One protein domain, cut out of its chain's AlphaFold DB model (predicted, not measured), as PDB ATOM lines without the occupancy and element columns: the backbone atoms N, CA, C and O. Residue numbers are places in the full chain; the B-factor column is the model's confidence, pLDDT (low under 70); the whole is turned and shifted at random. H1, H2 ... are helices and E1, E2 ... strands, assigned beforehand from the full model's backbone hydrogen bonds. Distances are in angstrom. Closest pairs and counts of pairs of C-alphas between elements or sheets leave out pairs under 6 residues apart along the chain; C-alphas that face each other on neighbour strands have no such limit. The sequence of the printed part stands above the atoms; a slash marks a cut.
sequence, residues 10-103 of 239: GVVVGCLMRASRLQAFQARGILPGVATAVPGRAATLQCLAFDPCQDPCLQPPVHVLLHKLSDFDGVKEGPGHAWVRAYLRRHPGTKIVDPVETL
ATOM      1  N   GLY A  10     227.890 163.937 314.876       81.31
ATOM      2  CA  GLY A  10     227.530 165.353 314.827       81.31
ATOM      3  C   GLY A  10     226.427 165.678 315.827       81.31
ATOM      4  O   GLY A  10     225.303 165.203 315.687       81.31
ATOM      5  N   VAL A  11     226.718 166.521 316.814       84.62
ATOM      6  CA  VAL A  11     225.732 167.066 317.750       84.62
ATOM      7  C   VAL A  11     225.201 168.389 317.206       84.62
ATOM      8  O   VAL A  11     225.857 169.427 317.239       84.62
ATOM      9  N   VAL A  12     223.971 168.346 316.718       89.69
ATOM     10  CA  VAL A  12     223.191 169.533 316.342       89.69
ATOM     11  C   VAL A  12     222.426 170.081 317.548       89.69
ATOM     12  O   VAL A  12     221.697 169.335 318.210       89.69
ATOM     13  N   VAL A  13     222.561 171.382 317.788       90.19
ATOM     14  CA  VAL A  13     221.903 172.139 318.854       90.19
ATOM     15  C   VAL A  13     221.019 173.224 318.244       90.19
ATOM     16  O   VAL A  13     221.512 174.080 317.516       90.19
ATOM     17  N   GLY A  14     219.725 173.216 318.550       93.25
ATOM     18  CA  GLY A  14     218.818 174.322 318.243       93.25
ATOM     19  C   GLY A  14     218.914 175.401 319.319       93.25
ATOM     20  O   GLY A  14     218.922 175.085 320.505       93.25
ATOM     21  N   CYS A  15     218.986 176.665 318.919       93.56
ATOM     22  CA  CYS A  15     219.132 177.819 319.799       93.56
ATOM     23  C   CYS A  15     217.926 178.752 319.642       93.56
ATOM     24  O   CYS A  15     217.859 179.513 318.677       93.56
ATOM     25  N   LEU A  16     217.003 178.730 320.606       92.88
ATOM     26  CA  LEU A  16     215.824 179.600 320.652       92.88
ATOM     27  C   LEU A  16     216.036 180.745 321.657       92.88
ATOM     28  O   LEU A  16     215.752 180.622 322.850       92.88
ATOM     29  N   MET A  17     216.576 181.867 321.188       90.25
ATOM     30  CA  MET A  17     216.879 183.059 321.997       90.25
ATOM     31  C   MET A  17     216.963 184.305 321.109       90.25
ATOM     32  O   MET A  17     217.031 184.184 319.887       90.25
ATOM     33  N   ARG A  18     216.988 185.513 321.693       87.94
ATOM     34  CA  ARG A  18     217.182 186.737 320.892       87.94
ATOM     35  C   ARG A  18     218.497 186.680 320.110       87.94
ATOM     36  O   ARG A  18     219.526 186.259 320.642       87.94
ATOM     37  N   ALA A  19     218.485 187.201 318.881       88.50
ATOM     38  CA  ALA A  19     219.660 187.239 318.006       88.50
ATOM     39  C   ALA A  19     220.873 187.911 318.673       88.50
ATOM     40  O   ALA A  19     221.985 187.399 318.588       88.50
ATOM     41  N   SER A  20     220.651 189.000 319.419       88.56
ATOM     42  CA  SER A  20     221.710 189.696 320.162       88.56
ATOM     43  C   SER A  20     222.382 188.816 321.221       88.56
ATOM     44  O   SER A  20     223.591 188.908 321.420       88.56
ATOM     45  N   ARG A  21     221.631 187.923 321.879       86.94
ATOM     46  CA  ARG A  21     222.180 186.973 322.856       86.94
ATOM     47  C   ARG A  21     223.015 185.899 322.171       86.94
ATOM     48  O   ARG A  21     224.117 185.611 322.630       86.94
ATOM     49  N   LEU A  22     222.511 185.341 321.070       88.94
ATOM     50  CA  LEU A  22     223.240 184.334 320.304       88.94
ATOM     51  C   LEU A  22     224.568 184.898 319.774       88.94
ATOM     52  O   LEU A  22     225.613 184.277 319.957       88.94
ATOM     53  N   GLN A  23     224.540 186.112 319.218       89.88
ATOM     54  CA  GLN A  23     225.736 186.830 318.769       89.88
ATOM     55  C   GLN A  23     226.722 187.080 319.918       89.88
ATOM     56  O   GLN A  23     227.920 186.866 319.755       89.88
ATOM     57  N   ALA A  24     226.235 187.474 321.100       87.75
ATOM     58  CA  ALA A  24     227.089 187.669 322.272       87.75
ATOM     59  C   ALA A  24     227.766 186.366 322.732       87.75
ATOM     60  O   ALA A  24     228.938 186.387 323.110       87.75
ATOM     61  N   PHE A  25     227.068 185.226 322.685       87.31
ATOM     62  CA  PHE A  25     227.669 183.925 322.992       87.31
ATOM     63  C   PHE A  25     228.708 183.499 321.954       87.31
ATOM     64  O   PHE A  25     229.757 182.985 322.338       87.31
ATOM     65  N   GLN A  26     228.458 183.762 320.673       88.69
ATOM     66  CA  GLN A  26     229.414 183.481 319.601       88.69
ATOM     67  C   GLN A  26     230.670 184.348 319.709       88.69
ATOM     68  O   GLN A  26     231.780 183.828 319.653       88.69
ATOM     69  N   ALA A  27     230.513 185.649 319.961       88.00
ATOM     70  CA  ALA A  27     231.632 186.574 320.140       88.00
ATOM     71  C   ALA A  27     232.529 186.209 321.337       88.00
ATOM     72  O   ALA A  27     233.723 186.491 321.328       88.00
ATOM     73  N   ARG A  28     231.960 185.565 322.365       86.31
ATOM     74  CA  ARG A  28     232.686 185.072 323.548       86.31
ATOM     75  C   ARG A  28     233.238 183.652 323.384       86.31
ATOM     76  O   ARG A  28     233.832 183.136 324.323       86.31
ATOM     77  N   GLY A  29     233.004 183.000 322.242       82.69
ATOM     78  CA  GLY A  29     233.400 181.609 322.009       82.69
ATOM     79  C   GLY A  29     232.641 180.581 322.858       82.69
ATOM     80  O   GLY A  29     233.099 179.451 322.984       82.69
ATOM     81  N   ILE A  30     231.497 180.953 323.448       84.12
ATOM     82  CA  ILE A  30     230.670 180.059 324.280       84.12
ATOM     83  C   ILE A  30     229.869 179.095 323.400       84.12
ATOM     84  O   ILE A  30     229.776 177.908 323.701       84.12
ATOM     85  N   LEU A  31     229.286 179.608 322.312       85.06
ATOM     86  CA  LEU A  31     228.589 178.810 321.304       85.06
ATOM     87  C   LEU A  31     229.287 178.983 319.954       85.06
ATOM     88  O   LEU A  31     229.610 180.114 319.587       85.06
ATOM     89  N   PRO A  32     229.510 177.906 319.188       84.00
ATOM     90  CA  PRO A  32     230.184 178.017 317.906       84.00
ATOM     91  C   PRO A  32     229.279 178.669 316.846       84.00
ATOM     92  O   PRO A  32     228.083 178.387 316.759       84.00
ATOM     93  N   GLY A  33     229.857 179.544 316.017       82.25
ATOM     94  CA  GLY A  33     229.167 180.147 314.865       82.25
ATOM     95  C   GLY A  33     229.119 179.248 313.624       82.25
ATOM     96  O   GLY A  33     228.295 179.452 312.739       82.25
ATOM     97  N   VAL A  34     229.988 178.239 313.570       84.88
ATOM     98  CA  VAL A  34     230.080 177.230 312.507       84.88
ATOM     99  C   VAL A  34     230.279 175.856 313.136       84.88
ATOM    100  O   VAL A  34     230.690 175.765 314.291       84.88
ATOM    101  N   ALA A  35     230.012 174.774 312.405       87.06
ATOM    102  CA  ALA A  35     230.245 173.428 312.924       87.06
ATOM    103  C   ALA A  35     231.708 173.273 313.388       87.06
ATOM    104  O   ALA A  35     232.632 173.491 312.607       87.06
ATOM    105  N   THR A  36     231.915 172.941 314.663       85.31
ATOM    106  CA  THR A  36     233.243 172.945 315.303       85.31
ATOM    107  C   THR A  36     233.502 171.617 316.007       85.31
ATOM    108  O   THR A  36     232.589 171.042 316.591       85.31
ATOM    109  N   ALA A  37     234.734 171.107 315.959       84.88
ATOM    110  CA  ALA A  37     235.106 169.889 316.677       84.88
ATOM    111  C   ALA A  37     235.028 170.096 318.199       84.88
ATOM    112  O   ALA A  37     235.436 171.137 318.715       84.88
ATOM    113  N   VAL A  38     234.532 169.094 318.922       76.69
ATOM    114  CA  VAL A  38     234.495 169.115 320.386       76.69
ATOM    115  C   VAL A  38     235.856 168.658 320.921       76.69
ATOM    116  O   VAL A  38     236.266 167.532 320.631       76.69
ATOM    117  N   PRO A  39     236.571 169.475 321.718       75.38
ATOM    118  CA  PRO A  39     237.868 169.086 322.265       75.38
ATOM    119  C   PRO A  39     237.798 167.757 323.027       75.38
ATOM    120  O   PRO A  39     236.928 167.555 323.874       75.38
ATOM    121  N   GLY A  40     238.713 166.837 322.711       77.62
ATOM    122  CA  GLY A  40     238.793 165.529 323.366       77.62
ATOM    123  C   GLY A  40     237.673 164.545 323.003       77.62
ATOM    124  O   GLY A  40     237.555 163.510 323.655       77.62
ATOM    125  N   ARG A  41     236.848 164.833 321.983       76.88
ATOM    126  CA  ARG A  41     235.810 163.916 321.486       76.88
ATOM    127  C   ARG A  41     235.826 163.837 319.961       76.88
ATOM    128  O   ARG A  41     235.998 164.843 319.283       76.88
ATOM    129  N   ALA A  42     235.566 162.651 319.413       78.19
ATOM    130  CA  ALA A  42     235.345 162.450 317.978       78.19
ATOM    131  C   ALA A  42     233.927 162.905 317.568       78.19
ATOM    132  O   ALA A  42     233.118 162.119 317.078       78.19
ATOM    133  N   ALA A  43     233.600 164.169 317.841       77.62
ATOM    134  CA  ALA A  43     232.283 164.749 317.612       77.62
ATOM    135  C   ALA A  43     232.393 166.191 317.110       77.62
ATOM    136  O   ALA A  43     233.319 166.919 317.477       77.62
ATOM    137  N   THR A  44     231.423 166.619 316.308       84.81
ATOM    138  CA  THR A  44     231.254 168.028 315.928       84.81
ATOM    139  C   THR A  44     230.043 168.622 316.630       84.81
ATOM    140  O   THR A  44     229.086 167.920 316.943       84.81
ATOM    141  N   LEU A  45     230.085 169.920 316.907       84.81
ATOM    142  CA  LEU A  45     228.994 170.690 317.483       84.81
ATOM    143  C   LEU A  45     228.552 171.746 316.474       84.81
ATOM    144  O   LEU A  45     229.367 172.554 316.030       84.81
ATOM    145  N   GLN A  46     227.266 171.758 316.138       89.19
ATOM    146  CA  GLN A  46     226.663 172.762 315.265       89.19
ATOM    147  C   GLN A  46     225.482 173.421 315.970       89.19
ATOM    148  O   GLN A  46     224.572 172.732 316.422       89.19
ATOM    149  N   CYS A  47     225.470 174.752 316.016       89.62
ATOM    150  CA  CYS A  47     224.355 175.525 316.553       89.62
ATOM    151  C   CYS A  47     223.500 176.102 315.420       89.62
ATOM    152  O   CYS A  47     224.021 176.752 314.515       89.62
ATOM    153  N   LEU A  48     222.187 175.885 315.487       92.69
ATOM    154  CA  LEU A  48     221.193 176.422 314.561       92.69
ATOM    155  C   LEU A  48     220.355 177.474 315.282       92.69
ATOM    156  O   LEU A  48     219.789 177.194 316.335       92.69
ATOM    157  N   ALA A  49     220.266 178.680 314.730       92.50
ATOM    158  CA  ALA A  49     219.380 179.708 315.264       92.50
ATOM    159  C   ALA A  49     217.928 179.374 314.904       92.50
ATOM    160  O   ALA A  49     217.618 179.202 313.726       92.50
ATOM    161  N   PHE A  50     217.052 179.291 315.902       93.38
ATOM    162  CA  PHE A  50     215.617 179.114 315.702       93.38
ATOM    163  C   PHE A  50     214.894 180.445 315.877       93.38
ATOM    164  O   PHE A  50     215.188 181.210 316.798       93.38
ATOM    165  N   ASP A  51     213.934 180.696 314.992       85.00
ATOM    166  CA  ASP A  51     213.064 181.865 315.039       85.00
ATOM    167  C   ASP A  51     211.688 181.456 315.599       85.00
ATOM    168  O   ASP A  51     211.001 180.647 314.968       85.00
ATOM    169  N   PRO A  52     211.257 181.992 316.760       80.62
ATOM    170  CA  PRO A  52     209.940 181.683 317.323       80.62
ATOM    171  C   PRO A  52     208.771 182.158 316.447       80.62
ATOM    172  O   PRO A  52     207.643 181.721 316.668       80.62
ATOM    173  N   CYS A  53     209.006 183.042 315.471       84.62
ATOM    174  CA  CYS A  53     207.990 183.476 314.510       84.62
ATOM    175  C   CYS A  53     207.744 182.449 313.393       84.62
ATOM    176  O   CYS A  53     206.755 182.559 312.668       84.62
ATOM    177  N   GLN A  54     208.633 181.467 313.224       88.75
ATOM    178  CA  GLN A  54     208.478 180.395 312.244       88.75
ATOM    179  C   GLN A  54     207.719 179.215 312.847       88.75
ATOM    180  O   GLN A  54     207.802 178.964 314.047       88.75
ATOM    181  N   ASP A  55     207.011 178.450 312.017       89.38
ATOM    182  CA  ASP A  55     206.346 177.230 312.475       89.38
ATOM    183  C   ASP A  55     207.395 176.240 313.036       89.38
ATOM    184  O   ASP A  55     208.348 175.898 312.323       89.38
ATOM    185  N   PRO A  56     207.247 175.761 314.289       91.19
ATOM    186  CA  PRO A  56     208.166 174.787 314.873       91.19
ATOM    187  C   PRO A  56     208.289 173.508 314.038       91.19
ATOM    188  O   PRO A  56     209.333 172.864 314.063       91.19
ATOM    189  N   CYS A  57     207.264 173.143 313.265       84.62
ATOM    190  CA  CYS A  57     207.265 171.951 312.418       84.62
ATOM    191  C   CYS A  57     208.186 172.072 311.196       84.62
ATOM    192  O   CYS A  57     208.499 171.055 310.577       84.62
ATOM    193  N   LEU A  58     208.601 173.292 310.836       89.12
ATOM    194  CA  LEU A  58     209.536 173.550 309.738       89.12
ATOM    195  C   LEU A  58     210.998 173.522 310.193       89.12
ATOM    196  O   LEU A  58     211.897 173.484 309.354       89.12
ATOM    197  N   GLN A  59     211.248 173.536 311.505       91.56
ATOM    198  CA  GLN A  59     212.604 173.468 312.033       91.56
ATOM    199  C   GLN A  59     213.163 172.042 311.919       91.56
ATOM    200  O   GLN A  59     212.436 171.066 312.131       91.56
ATOM    201  N   PRO A  60     214.461 171.883 311.611       91.69
ATOM    202  CA  PRO A  60     215.074 170.566 311.530       91.69
ATOM    203  C   PRO A  60     215.111 169.887 312.911       91.69
ATOM    204  O   PRO A  60     215.127 170.568 313.942       91.69
ATOM    205  N   PRO A  61     215.169 168.543 312.965       92.38
ATOM    206  CA  PRO A  61     215.424 167.833 314.211       92.38
ATOM    207  C   PRO A  61     216.810 168.194 314.761       92.38
ATOM    208  O   PRO A  61     217.787 168.272 314.017       92.38
ATOM    209  N   VAL A  62     216.899 168.368 316.078       91.19
ATOM    210  CA  VAL A  62     218.155 168.625 316.796       91.19
ATOM    211  C   VAL A  62     218.301 167.650 317.958       91.19
ATOM    212  O   VAL A  62     217.324 167.072 318.426       91.19
ATOM    213  N   HIS A  63     219.522 167.468 318.451       87.19
ATOM    214  CA  HIS A  63     219.769 166.612 319.614       87.19
ATOM    215  C   HIS A  63     219.450 167.352 320.912       87.19
ATOM    216  O   HIS A  63     218.915 166.765 321.852       87.19
ATOM    217  N   VAL A  64     219.774 168.648 320.951       89.50
ATOM    218  CA  VAL A  64     219.553 169.524 322.104       89.50
ATOM    219  C   VAL A  64     218.888 170.818 321.652       89.50
ATOM    220  O   VAL A  64     219.316 171.424 320.676       89.50
ATOM    221  N   LEU A  65     217.868 171.262 322.374       92.19
ATOM    222  CA  LEU A  65     217.270 172.582 322.263       92.19
ATOM    223  C   LEU A  65     217.726 173.424 323.459       92.19
ATOM    224  O   LEU A  65     217.304 173.183 324.588       92.19
ATOM    225  N   LEU A  66     218.586 174.406 323.198       91.06
ATOM    226  CA  LEU A  66     218.930 175.466 324.138       91.06
ATOM    227  C   LEU A  66     217.959 176.623 323.945       91.06
ATOM    228  O   LEU A  66     217.770 177.090 322.819       91.06
ATOM    229  N   HIS A  67     217.388 177.141 325.029       89.88
ATOM    230  CA  HIS A  67     216.499 178.290 324.918       89.88
ATOM    231  C   HIS A  67     216.692 179.340 326.004       89.88
ATOM    232  O   HIS A  67     217.136 179.064 327.118       89.88
ATOM    233  N   LYS A  68     216.227 180.553 325.709       86.81
ATOM    234  CA  LYS A  68     215.982 181.596 326.705       86.81
ATOM    235  C   LYS A  68     214.567 182.142 326.527       86.81
ATOM    236  O   LYS A  68     214.385 183.252 326.042       86.81
ATOM    237  N   LEU A  69     213.559 181.355 326.915       84.31
ATOM    238  CA  LEU A  69     212.139 181.706 326.738       84.31
ATOM    239  C   LEU A  69     211.746 183.042 327.381       84.31
ATOM    240  O   LEU A  69     210.914 183.764 326.834       84.31
ATOM    241  N   SER A  70     212.407 183.426 328.476       77.38
ATOM    242  CA  SER A  70     212.225 184.734 329.117       77.38
ATOM    243  C   SER A  70     212.535 185.924 328.195       77.38
ATOM    244  O   SER A  70     212.069 187.028 328.457       77.38
ATOM    245  N   ASP A  71     213.317 185.731 327.123       75.75
ATOM    246  CA  ASP A  71     213.578 186.775 326.127       75.75
ATOM    247  C   ASP A  71     212.324 187.107 325.280       75.75
ATOM    248  O   ASP A  71     212.274 188.181 324.667       75.75
ATOM    249  N   PHE A  72     211.333 186.207 325.233       77.44
ATOM    250  CA  PHE A  72     210.130 186.315 324.398       77.44
ATOM    251  C   PHE A  72     208.849 186.464 325.223       77.44
ATOM    252  O   PHE A  72     208.066 187.373 324.966       77.44
ATOM    253  N   ASP A  73     208.668 185.617 326.237       74.50
ATOM    254  CA  ASP A  73     207.393 185.498 326.962       74.50
ATOM    255  C   ASP A  73     207.403 186.209 328.332       74.50
ATOM    256  O   ASP A  73     206.374 186.343 328.996       74.50
ATOM    257  N   GLY A  74     208.567 186.706 328.764       67.56
ATOM    258  CA  GLY A  74     208.733 187.337 330.071       67.56
ATOM    259  C   GLY A  74     208.567 186.337 331.220       67.56
ATOM    260  O   GLY A  74     209.237 185.306 331.243       67.56
ATOM    261  N   VAL A  75     207.721 186.678 332.199       60.12
ATOM    262  CA  VAL A  75     207.530 185.908 333.449       60.12
ATOM    263  C   VAL A  75     206.454 184.819 333.321       60.12
ATOM    264  O   VAL A  75     206.402 183.900 334.132       60.12
ATOM    265  N   LYS A  76     205.573 184.915 332.320       68.44
ATOM    266  CA  LYS A  76     204.419 184.020 332.154       68.44
ATOM    267  C   LYS A  76     204.605 183.110 330.949       68.44
ATOM    268  O   LYS A  76     205.387 183.409 330.052       68.44
ATOM    269  N   GLU A  77     203.845 182.017 330.917       77.44
ATOM    270  CA  GLU A  77     203.750 181.212 329.703       77.44
ATOM    271  C   GLU A  77     203.207 182.061 328.550       77.44
ATOM    272  O   GLU A  77     202.211 182.774 328.699       77.44
ATOM    273  N   GLY A  78     203.865 181.971 327.399       81.94
ATOM    274  CA  GLY A  78     203.521 182.741 326.211       81.94
ATOM    275  C   GLY A  78     203.742 181.960 324.915       81.94
ATOM    276  O   GLY A  78     203.870 180.728 324.932       81.94
ATOM    277  N   PRO A  79     203.752 182.659 323.767       84.19
ATOM    278  CA  PRO A  79     203.932 182.046 322.454       84.19
ATOM    279  C   PRO A  79     205.191 181.178 322.336       84.19
ATOM    280  O   PRO A  79     205.129 180.111 321.727       84.19
ATOM    281  N   GLY A  80     206.307 181.570 322.957       87.94
ATOM    282  CA  GLY A  80     207.539 180.778 322.979       87.94
ATOM    283  C   GLY A  80     207.382 179.435 323.703       87.94
ATOM    284  O   GLY A  80     207.863 178.412 323.216       87.94
ATOM    285  N   HIS A  81     206.651 179.392 324.819       88.69
ATOM    286  CA  HIS A  81     206.340 178.142 325.524       88.69
ATOM    287  C   HIS A  81     205.508 177.208 324.638       88.69
ATOM    288  O   HIS A  81     205.817 176.021 324.510       88.69
ATOM    289  N   ALA A  82     204.465 177.738 323.989       89.25
ATOM    290  CA  ALA A  82     203.631 176.964 323.070       89.25
ATOM    291  C   ALA A  82     204.445 176.425 321.881       89.25
ATOM    292  O   ALA A  82     204.296 175.255 321.512       89.25
ATOM    293  N   TRP A  83     205.344 177.254 321.346       92.62
ATOM    294  CA  TRP A  83     206.271 176.904 320.275       92.62
ATOM    295  C   TRP A  83     207.160 175.719 320.666       92.62
ATOM    296  O   TRP A  83     207.198 174.707 319.963       92.62
ATOM    297  N   VAL A  84     207.806 175.789 321.835       92.25
ATOM    298  CA  VAL A  84     208.689 174.723 322.333       92.25
ATOM    299  C   VAL A  84     207.921 173.422 322.538       92.25
ATOM    300  O   VAL A  84     208.375 172.365 322.098       92.25
ATOM    301  N   ARG A  85     206.727 173.474 323.141       91.75
ATOM    302  CA  ARG A  85     205.898 172.272 323.326       91.75
ATOM    303  C   ARG A  85     205.502 171.644 321.990       91.75
ATOM    304  O   ARG A  85     205.488 170.420 321.877       91.75
ATOM    305  N   ALA A  86     205.174 172.451 320.982       93.00
ATOM    306  CA  ALA A  86     204.860 171.954 319.645       93.00
ATOM    307  C   ALA A  86     206.074 171.288 318.981       93.00
ATOM    308  O   ALA A  86     205.945 170.170 318.480       93.00
ATOM    309  N   TYR A  87     207.252 171.912 319.068       94.81
ATOM    310  CA  TYR A  87     208.501 171.344 318.563       94.81
ATOM    311  C   TYR A  87     208.833 169.998 319.233       94.81
ATOM    312  O   TYR A  87     209.065 168.999 318.550       94.81
ATOM    313  N   LEU A  88     208.780 169.924 320.568       93.12
ATOM    314  CA  LEU A  88     209.099 168.699 321.316       93.12
ATOM    315  C   LEU A  88     208.107 167.557 321.058       93.12
ATOM    316  O   LEU A  88     208.519 166.400 321.004       93.12
ATOM    317  N   ARG A  89     206.816 167.851 320.833       94.06
ATOM    318  CA  ARG A  89     205.844 166.824 320.409       94.06
ATOM    319  C   ARG A  89     206.226 166.196 319.071       94.06
ATOM    320  O   ARG A  89     206.023 165.001 318.876       94.06
ATOM    321  N   ARG A  90     206.773 166.991 318.146       93.38
ATOM    322  CA  ARG A  90     207.197 166.523 316.822       93.38
ATOM    323  C   ARG A  90     208.548 165.804 316.851       93.38
ATOM    324  O   ARG A  90     208.773 164.914 316.023       93.38
ATOM    325  N   HIS A  91     209.411 166.182 317.792       92.94
ATOM    326  CA  HIS A  91     210.774 165.680 317.957       92.94
ATOM    327  C   HIS A  91     211.005 165.155 319.389       92.94
ATOM    328  O   HIS A  91     211.787 165.737 320.140       92.94
ATOM    329  N   PRO A  92     210.376 164.030 319.784       90.00
ATOM    330  CA  PRO A  92     210.438 163.521 321.161       90.00
ATOM    331  C   PRO A  92     211.840 163.058 321.600       90.00
ATOM    332  O   PRO A  92     212.084 162.857 322.788       90.00
ATOM    333  N   GLY A  93     212.772 162.879 320.656       87.81
ATOM    334  CA  GLY A  93     214.175 162.562 320.940       87.81
ATOM    335  C   GLY A  93     215.018 163.765 321.381       87.81
ATOM    336  O   GLY A  93     216.095 163.568 321.944       87.81
ATOM    337  N   THR A  94     214.539 164.993 321.156       90.75
ATOM    338  CA  THR A  94     215.265 166.219 321.501       90.75
ATOM    339  C   THR A  94     215.346 166.397 323.014       90.75
ATOM    340  O   THR A  94     214.339 166.333 323.719       90.75
ATOM    341  N   LYS A  95     216.546 166.675 323.531       89.50
ATOM    342  CA  LYS A  95     216.750 167.103 324.922       89.50
ATOM    343  C   LYS A  95     216.616 168.616 325.026       89.50
ATOM    344  O   LYS A  95     217.055 169.323 324.132       89.50
ATOM    345  N   ILE A  96     216.031 169.123 326.100       88.12
ATOM    346  CA  ILE A  96     215.801 170.559 326.298       88.12
ATOM    347  C   ILE A  96     216.607 171.074 327.488       88.12
ATOM    348  O   ILE A  96     216.724 170.373 328.493       88.12
ATOM    349  N   VAL A  97     217.161 172.281 327.359       84.94
ATOM    350  CA  VAL A  97     217.877 172.969 328.437       84.94
ATOM    351  C   VAL A  97     217.444 174.442 328.505       84.94
ATOM    352  O   VAL A  97     217.641 175.195 327.545       84.94
ATOM    353  N   ASP A  98     216.890 174.911 329.621       81.50
ATOM    354  CA  ASP A  98     216.376 174.141 330.774       81.50
ATOM    355  C   ASP A  98     214.957 173.606 330.498       81.50
ATOM    356  O   ASP A  98     214.267 174.161 329.647       81.50
ATOM    357  N   PRO A  99     214.468 172.554 331.184       82.88
ATOM    358  CA  PRO A  99     213.073 172.133 331.061       82.88
ATOM    359  C   PRO A  99     212.103 173.293 331.322       82.88
ATOM    360  O   PRO A  99     212.249 174.020 332.309       82.88
ATOM    361  N   VAL A 100     211.091 173.445 330.464       81.69
ATOM    362  CA  VAL A 100     210.134 174.568 330.512       81.69
ATOM    363  C   VAL A 100     209.447 174.662 331.877       81.69
ATOM    364  O   VAL A 100     209.244 175.749 332.409       81.69
ATOM    365  N   GLU A 101     209.155 173.515 332.486       77.38
ATOM    366  CA  GLU A 101     208.486 173.375 333.779       77.38
ATOM    367  C   GLU A 101     209.327 173.919 334.946       77.38
ATOM    368  O   GLU A 101     208.794 174.252 336.002       77.38
ATOM    369  N   THR A 102     210.644 174.025 334.758       75.94
ATOM    370  CA  THR A 102     211.595 174.461 335.792       75.94
ATOM    371  C   THR A 102     211.977 175.936 335.688       75.94
ATOM    372  O   THR A 102     212.728 176.433 336.523       75.94
ATOM    373  N   LEU A 103     211.428 176.667 334.710       76.31
ATOM    374  CA  LEU A 103     211.741 178.085 334.519       76.31
ATOM    375  C   LEU A 103     211.127 178.991 335.585       76.31
ATOM    376  O   LEU A 103     211.753 179.980 335.951       76.31
TER     377      LEU A 103
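AT A GLANCE: This is residues 10 to 103 of the 239 residues of the protein "Inositol-tetrakisphosphate 1-kinase 4" of Auxenochlorella protothecoides (UniProt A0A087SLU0). A small, twisted sheet of four parallel strands makes the core, with helix H1 by the ends of E1 and E2 and the longer helix H3 beside the E3 and E4 half, each helix only grazing the sheet. Short H2 sits at the first end of H3, and there are two long loops, residues 28 to 42 from H1 to E2 and residues 50 to 63 from E2 to E3. The printed part has 94 residues, with three named helices and four named strands in the order E1, H1, E2, E3, H2, H3, E4; the sheet runs E2, E1, E3, E4, all parallel. The class is mixed, helices and strands, with 46 residues, under half, in named elements. The whole is compact, with a radius of gyration of the C-alphas of 13.3 A and spans of 39 by 28 by 24 A.

HOW THE PARTS SIT: In the sheet, E1, residues 10 to 16, is an inner strand. E2, residues 43 to 49, is its parallel neighbour at 23 degrees, with N 13 and O 46 2.8 A apart, within hydrogen-bond range. E3, residues 64 to 67, is its other parallel neighbour at 22 degrees, with N 14 and O 64 at 2.8 A. E4, residues 95 to 97, is an edge strand parallel to E3 at 26 degrees, with N 65 and O 95 at 2.7 A. From edge to edge the strands' lines turn by 64 degrees. H1, residues 19 to 27, only grazes the sheet; the closest C-alphas of E1 and H1 are those of Cys 15 and Leu 22, 7.7 A apart. E1, H1 and E2 form a strand-helix-strand unit, two parallel neighbour strands with a helix between, and its crossover is right-handed. E3, E4 and the two helices between them, H2, residues 70 to 73, and H3, residues 79 to 90, form another, also right-handed. H3 only grazes the sheet, with residues 80 to 88, and is near E3. H2 is not on the sheet; it and H3 touch only at the corner by their link, through residues 79 to 81 of H3, with the C-alphas of Asp 73 and Gly 80 closest at 6.2 A. H1 and H3 are apart. In H1 and H3 every O i to N i+4 pair is within hydrogen-bond range; H2 is too short for one.

IN THESE COORDINATES: E1 begins at C-alpha 10, (227.530, 165.353, 314.827), and is 19.3 A long; E2 is 19.9 A and E3 9.7 A. H1 is 12.2 A long and H3 16.8 A, beginning at C-alpha 79, (203.932, 182.046, 322.454). H2 is 5.3 A and E4 6.9 A, ending at C-alpha 97, (217.877, 172.969, 328.437).

THE WHOLE: The C-alphas of Ala 42 and Lys 76 are the two farthest apart, 40.3 A. The printed part has no cut. The links H1 to E2, 15 residues, and E2 to E3, 14 residues, are long. Mean pLDDT of the printed part is 85.9, and residues 74 to 76 are under 70.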